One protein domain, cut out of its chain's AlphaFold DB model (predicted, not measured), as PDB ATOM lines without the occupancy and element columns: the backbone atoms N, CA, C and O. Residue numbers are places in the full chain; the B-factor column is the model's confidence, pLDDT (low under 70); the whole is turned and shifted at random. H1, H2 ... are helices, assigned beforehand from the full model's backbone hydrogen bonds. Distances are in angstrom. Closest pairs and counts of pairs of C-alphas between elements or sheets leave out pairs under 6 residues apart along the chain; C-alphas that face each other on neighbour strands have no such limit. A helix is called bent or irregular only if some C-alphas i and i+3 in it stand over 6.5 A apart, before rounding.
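What this domain is: This is residues 2 to 15 and 22 to 50 of the 50 residues of an uncharacterized protein of Paenibacillus sp. 597 (UniProt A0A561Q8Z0). One long helix, H2, makes the longest axis of the model, and a short helix, H1, packs across it at residues 27 to 31, while the rest of H2 from residue 36 on sticks out free as an arm. After H1, residues 9 to 15 run on to a cut in the chain. The printed part has 43 residues with two named helices, H1 then H2, and no named strand; its class is all helix. It is only just loose, close to extended, with a radius of gyration of the C-alphas of 13.5 A, and the C-alphas span 44 by 19 by 10 A.

Where its parts are: Find C-alpha 22 at (-11.030, 31.471, -26.102); from there H2, residues 22 to 49, runs 41.0 A to C-alpha 49 at (-48.512, 30.492, -9.484). Then go to C-alpha 2 at (-24.656, 22.658, -26.735), where H1, residues 2 to 8, begins; it is 10.0 A long.

How they stand to each other: Look at residues 27 to 31 of H2, for with these alone it touches H1. The closest C-alphas of the two helices are those of Ile 5 and Met 31, 6.8 A apart. Their lines stand about perpendicular, at 75 degrees. Along the backbones of H1 and H2, every O i to N i+4 pair is within hydrogen-bond range. Neither helix is bent.

The domain as a whole: The two C-alphas farthest apart are those of Gly 14 and Arg 50, at 43.9 A. Residues 36 to 50, of which 36 to 49 belong to H2, stand free. Residues 16 to 21 are not printed, and across this cut, which lies in the link from H1 to H2, C-alphas 15 and 22 are 14.1 A apart. In the B-factor column the mean pLDDT of the printed part is 87.1, with 76 for H1 and 92 for H2, and no printed residue is under 70.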
ATOM      1  N   LEU A   2     -25.006  22.643 -25.293       72.31
ATOM      2  CA  LEU A   2     -24.656  22.658 -26.735       72.31
ATOM      3  C   LEU A   2     -25.870  22.708 -27.684       72.31
ATOM      4  O   LEU A   2     -25.867  23.472 -28.640       72.31
ATOM      5  N   HIS A   3     -26.943  21.972 -27.375       76.00
ATOM      6  CA  HIS A   3     -28.206  22.061 -28.119       76.00
ATOM      7  C   HIS A   3     -28.787  23.487 -28.139       76.00
ATOM      8  O   HIS A   3     -29.259  23.945 -29.175       76.00
ATOM      9  N   ALA A   4     -28.715  24.209 -27.016       75.19
ATOM     10  CA  ALA A   4     -29.187  25.588 -26.924       75.19
ATOM     11  C   ALA A   4     -28.311  26.532 -27.762       75.19
ATOM     12  O   ALA A   4     -28.850  27.356 -28.490       75.19
ATOM     13  N   ILE A   5     -26.985  26.337 -27.765       76.44
ATOM     14  CA  ILE A   5     -26.060  27.080 -28.642       76.44
ATOM     15  C   ILE A   5     -26.449  26.901 -30.115       76.44
ATOM     16  O   ILE A   5     -26.546  27.877 -30.860       76.44
ATOM     17  N   TRP A   6     -26.708  25.664 -30.536       78.56
ATOM     18  CA  TRP A   6     -27.006  25.349 -31.934       78.56
ATOM     19  C   TRP A   6     -28.381  25.843 -32.381       78.56
ATOM     20  O   TRP A   6     -28.509  26.371 -33.484       78.56
ATOM     21  N   MET A   7     -29.394  25.711 -31.524       76.75
ATOM     22  CA  MET A   7     -30.769  26.092 -31.853       76.75
ATOM     23  C   MET A   7     -31.028  27.595 -31.714       76.75
ATOM     24  O   MET A   7     -31.800  28.145 -32.492       76.75
ATOM     25  N   ARG A   8     -30.395  28.272 -30.745       74.75
ATOM     26  CA  ARG A   8     -30.639  29.699 -30.476       74.75
ATOM     27  C   ARG A   8     -29.717  30.615 -31.271       74.75
ATOM     28  O   ARG A   8     -30.188  31.567 -31.884       74.75
ATOM     29  N   HIS A   9     -28.425  30.299 -31.347       71.38
ATOM     30  CA  HIS A   9     -27.434  31.182 -31.983       71.38
ATOM     31  C   HIS A   9     -27.095  30.785 -33.419       71.38
ATOM     32  O   HIS A   9     -26.190  31.364 -34.011       71.38
ATOM     33  N   HIS A  10     -27.806  29.801 -33.991       73.25
ATOM     34  CA  HIS A  10     -27.600  29.316 -35.365       73.25
ATOM     35  C   HIS A  10     -26.153  28.864 -35.635       73.25
ATOM     36  O   HIS A  10     -25.709  28.745 -36.782       73.25
ATOM     37  N   LEU A  11     -25.405  28.589 -34.565       79.44
ATOM     38  CA  LEU A  11     -24.015  28.200 -34.640       79.44
ATOM     39  C   LEU A  11     -23.977  26.721 -35.010       79.44
ATOM     40  O   LEU A  11     -24.330  25.858 -34.210       79.44
ATOM     41  N   ARG A  12     -23.578  26.401 -36.241       82.56
ATOM     42  CA  ARG A  12     -23.474  24.997 -36.648       82.56
ATOM     43  C   ARG A  12     -22.353  24.318 -35.852       82.56
ATOM     44  O   ARG A  12     -21.312  24.944 -35.645       82.56
ATOM     45  N   PRO A  13     -22.493  23.031 -35.492       78.62
ATOM     46  CA  PRO A  13     -21.466  22.311 -34.737       78.62
ATOM     47  C   PRO A  13     -20.071  22.416 -35.366       78.62
ATOM     48  O   PRO A  13     -19.099  22.666 -34.665       78.62
ATOM     49  N   GLY A  14     -19.977  22.304 -36.697       84.75
ATOM     50  CA  GLY A  14     -18.705  22.433 -37.416       84.75
ATOM     51  C   GLY A  14     -18.053  23.811 -37.272       84.75
ATOM     52  O   GLY A  14     -16.837  23.887 -37.160       84.75
ATOM     53  N   VAL A  15     -18.846  24.884 -37.197       85.19
ATOM     54  CA  VAL A  15     -18.334  26.253 -37.020       85.19
ATOM     55  C   VAL A  15     -17.781  26.438 -35.612       85.19
ATOM     56  O   VAL A  15     -16.694  26.983 -35.456       85.19
ATOM     57  N   GLY A  22     -10.446  30.422 -26.940       96.69
ATOM     58  CA  GLY A  22     -11.030  31.471 -26.102       96.69
ATOM     59  C   GLY A  22     -12.480  31.783 -26.474       96.69
ATOM     60  O   GLY A  22     -13.326  31.885 -25.594       96.69
ATOM     61  N   GLU A  23     -12.797  31.841 -27.767       92.19
ATOM     62  CA  GLU A  23     -14.168  32.059 -28.246       92.19
ATOM     63  C   GLU A  23     -15.075  30.868 -27.927       92.19
ATOM     64  O   GLU A  23     -16.210  31.057 -27.493       92.19
ATOM     65  N   GLN A  24     -14.564  29.637 -28.048       91.50
ATOM     66  CA  GLN A  24     -15.297  28.441 -27.620       91.50
ATOM     67  C   GLN A  24     -15.647  28.511 -26.130       91.50
ATOM     68  O   GLN A  24     -16.787  28.260 -25.747       91.50
ATOM     69  N   GLN A  25     -14.669  28.849 -25.285       93.56
ATOM     70  CA  GLN A  25     -14.863  28.962 -23.838       93.56
ATOM     71  C   GLN A  25     -15.844  30.079 -23.488       93.56
ATOM     72  O   GLN A  25     -16.738  29.866 -22.675       93.56
ATOM     73  N   PHE A  26     -15.712  31.234 -24.139       92.69
ATOM     74  CA  PHE A  26     -16.616  32.362 -23.959       92.69
ATOM     75  C   PHE A  26     -18.064  31.994 -24.306       92.69
ATOM     76  O   PHE A  26     -18.967  32.258 -23.515       92.69
ATOM     77  N   LEU A  27     -18.289  31.342 -25.450       89.19
ATOM     78  CA  LEU A  27     -19.623  30.915 -25.878       89.19
ATOM     79  C   LEU A  27     -20.240  29.891 -24.922       89.19
ATOM     80  O   LEU A  27     -21.424  29.983 -24.608       89.19
ATOM     81  N   LEU A  28     -19.446  28.924 -24.451       90.56
ATOM     82  CA  LEU A  28     -19.916  27.927 -23.490       90.56
ATOM     83  C   LEU A  28     -20.313  28.580 -22.161       90.56
ATOM     84  O   LEU A  28     -21.418  28.334 -21.688       90.56
ATOM     85  N   ALA A  29     -19.456  29.440 -21.608       92.75
ATOM     86  CA  ALA A  29     -19.713  30.119 -20.338       92.75
ATOM     87  C   ALA A  29     -20.906  31.085 -20.428       92.75
ATOM     88  O   ALA A  29     -21.744  31.125 -19.533       92.75
ATOM     89  N   SER A  30     -21.023  31.830 -21.531       90.62
ATOM     90  CA  SER A  30     -22.154  32.744 -21.745       90.62
ATOM     91  C   SER A  30     -23.480  31.986 -21.814       90.62
ATOM     92  O   SER A  30     -24.458  32.385 -21.191       90.62
ATOM     93  N   MET A  31     -23.499  30.847 -22.512       89.50
ATOM     94  CA  MET A  31     -24.689  30.001 -22.607       89.50
ATOM     95  C   MET A  31     -25.092  29.398 -21.259       89.50
ATOM     96  O   MET A  31     -26.278  29.235 -20.983       89.50
ATOM     97  N   GLU A  32     -24.119  29.021 -20.432       91.25
ATOM     98  CA  GLU A  32     -24.383  28.498 -19.091       91.25
ATOM     99  C   GLU A  32     -25.130  29.534 -18.241       91.25
ATOM    100  O   GLU A  32     -26.190  29.228 -17.696       91.25
ATOM    101  N   LEU A  33     -24.658  30.784 -18.252       92.56
ATOM    102  CA  LEU A  33     -25.300  31.900 -17.552       92.56
ATOM    103  C   LEU A  33     -26.723  32.179 -18.057       92.56
ATOM    104  O   LEU A  33     -27.629  32.405 -17.254       92.56
ATOM    105  N   GLU A  34     -26.945  32.149 -19.374       90.38
ATOM    106  CA  GLU A  34     -28.283  32.342 -19.952       90.38
ATOM    107  C   GLU A  34     -29.267  31.258 -19.495       90.38
ATOM    108  O   GLU A  34     -30.391  31.566 -19.094       90.38
ATOM    109  N   LEU A  35     -28.847  29.991 -19.520       90.06
ATOM    110  CA  LEU A  35     -29.689  28.871 -19.093       90.06
ATOM    111  C   LEU A  35     -29.987  28.928 -17.593       90.06
ATOM    112  O   LEU A  35     -31.128  28.707 -17.183       90.06
ATOM    113  N   GLU A  36     -28.996  29.258 -16.765       93.38
ATOM    114  CA  GLU A  36     -29.202  29.441 -15.327       93.38
ATOM    115  C   GLU A  36     -30.206  30.557 -15.028       93.38
ATOM    116  O   GLU A  36     -31.074  30.394 -14.160       93.38
ATOM    117  N   HIS A  37     -30.123  31.664 -15.770       93.06
ATOM    118  CA  HIS A  37     -31.055  32.776 -15.650       93.06
ATOM    119  C   HIS A  37     -32.483  32.367 -16.031       93.06
ATOM    120  O   HIS A  37     -33.420  32.625 -15.274       93.06
ATOM    121  N   GLU A  38     -32.664  31.668 -17.154       91.44
ATOM    122  CA  GLU A  38     -33.977  31.155 -17.562       91.44
ATOM    123  C   GLU A  38     -34.568  30.203 -16.520       91.44
ATOM    124  O   GLU A  38     -35.724  30.359 -16.124       91.44
ATOM    125  N   HIS A  39     -33.764  29.275 -16.000       93.19
ATOM    126  CA  HIS A  39     -34.203  28.351 -14.958       93.19
ATOM    127  C   HIS A  39     -34.587  29.093 -13.666       93.19
ATOM    128  O   HIS A  39     -35.504  28.677 -12.954       93.19
ATOM    129  N   ALA A  40     -33.897  30.186 -13.326       94.88
ATOM    130  CA  ALA A  40     -34.261  31.022 -12.185       94.88
ATOM    131  C   ALA A  40     -35.626  31.691 -12.390       94.88
ATOM    132  O   ALA A  40     -36.481  31.601 -11.507       94.88
ATOM    133  N   LEU A  41     -35.862  32.266 -13.573       95.12
ATOM    134  CA  LEU A  41     -37.140  32.882 -13.931       95.12
ATOM    135  C   LEU A  41     -38.291  31.871 -13.936       95.12
ATOM    136  O   LEU A  41     -39.395  32.182 -13.488       95.12
ATOM    137  N   GLU A  42     -38.062  30.653 -14.425       94.44
ATOM    138  CA  GLU A  42     -39.064  29.585 -14.392       94.44
ATOM    139  C   GLU A  42     -39.452  29.215 -12.959       94.44
ATOM    140  O   GLU A  42     -40.643  29.132 -12.651       94.44
ATOM    141  N   ARG A  43     -38.470  29.085 -12.057       94.81
ATOM    142  CA  ARG A  43     -38.725  28.827 -10.631       94.81
ATOM    143  C   ARG A  43     -39.512  29.957  -9.974       94.81
ATOM    144  O   ARG A  43     -40.403  29.687  -9.170       94.81
ATOM    145  N   GLU A  44     -39.205  31.212 -10.289       94.94
ATOM    146  CA  GLU A  44     -39.963  32.362  -9.781       94.94
ATOM    147  C   GLU A  44     -41.406  32.359 -10.286       94.94
ATOM    148  O   GLU A  44     -42.337  32.540  -9.499       94.94
ATOM    149  N   ARG A  45     -41.612  32.079 -11.577       94.31
ATOM    150  CA  ARG A  45     -42.951  31.965 -12.173       94.31
ATOM    151  C   ARG A  45     -43.757  30.829 -11.561       94.31
ATOM    152  O   ARG A  45     -44.953  30.994 -11.349       94.31
ATOM    153  N   GLU A  46     -43.134  29.687 -11.281       94.31
ATOM    154  CA  GLU A  46     -43.807  28.572 -10.614       94.31
ATOM    155  C   GLU A  46     -44.216  28.945  -9.185       94.31
ATOM    156  O   GLU A  46     -45.345  28.670  -8.784       94.31
ATOM    157  N   ARG A  47     -43.341  29.632  -8.438       92.19
ATOM    158  CA  ARG A  47     -43.657  30.130  -7.090       92.19
ATOM    159  C   ARG A  47     -44.800  31.137  -7.099       92.19
ATOM    160  O   ARG A  47     -45.657  31.053  -6.238       92.19
ATOM    161  N   ALA A  48     -44.834  32.046  -8.071       90.50
ATOM    162  CA  ALA A  48     -45.897  33.045  -8.196       90.50
ATOM    163  C   ALA A  48     -47.262  32.450  -8.595       90.50
ATOM    164  O   ALA A  48     -48.281  33.123  -8.472       90.50
ATOM    165  N   ARG A  49     -47.284  31.217  -9.118       88.31
ATOM    166  CA  ARG A  49     -48.512  30.492  -9.484       88.31
ATOM    167  C   ARG A  49     -49.082  29.637  -8.347       88.31
ATOM    168  O   ARG A  49     -50.201  29.154  -8.502       88.31
ATOM    169  N   ARG A  50     -48.317  29.401  -7.277       73.31
ATOM    170  CA  ARG A  50     -48.753  28.671  -6.076       73.31
ATOM    171  C   ARG A  50     -49.296  29.643  -5.041       73.31
ATOM    172  O   ARG A  50     -50.262  29.242  -4.361       73.31
TER     173      ARG A  50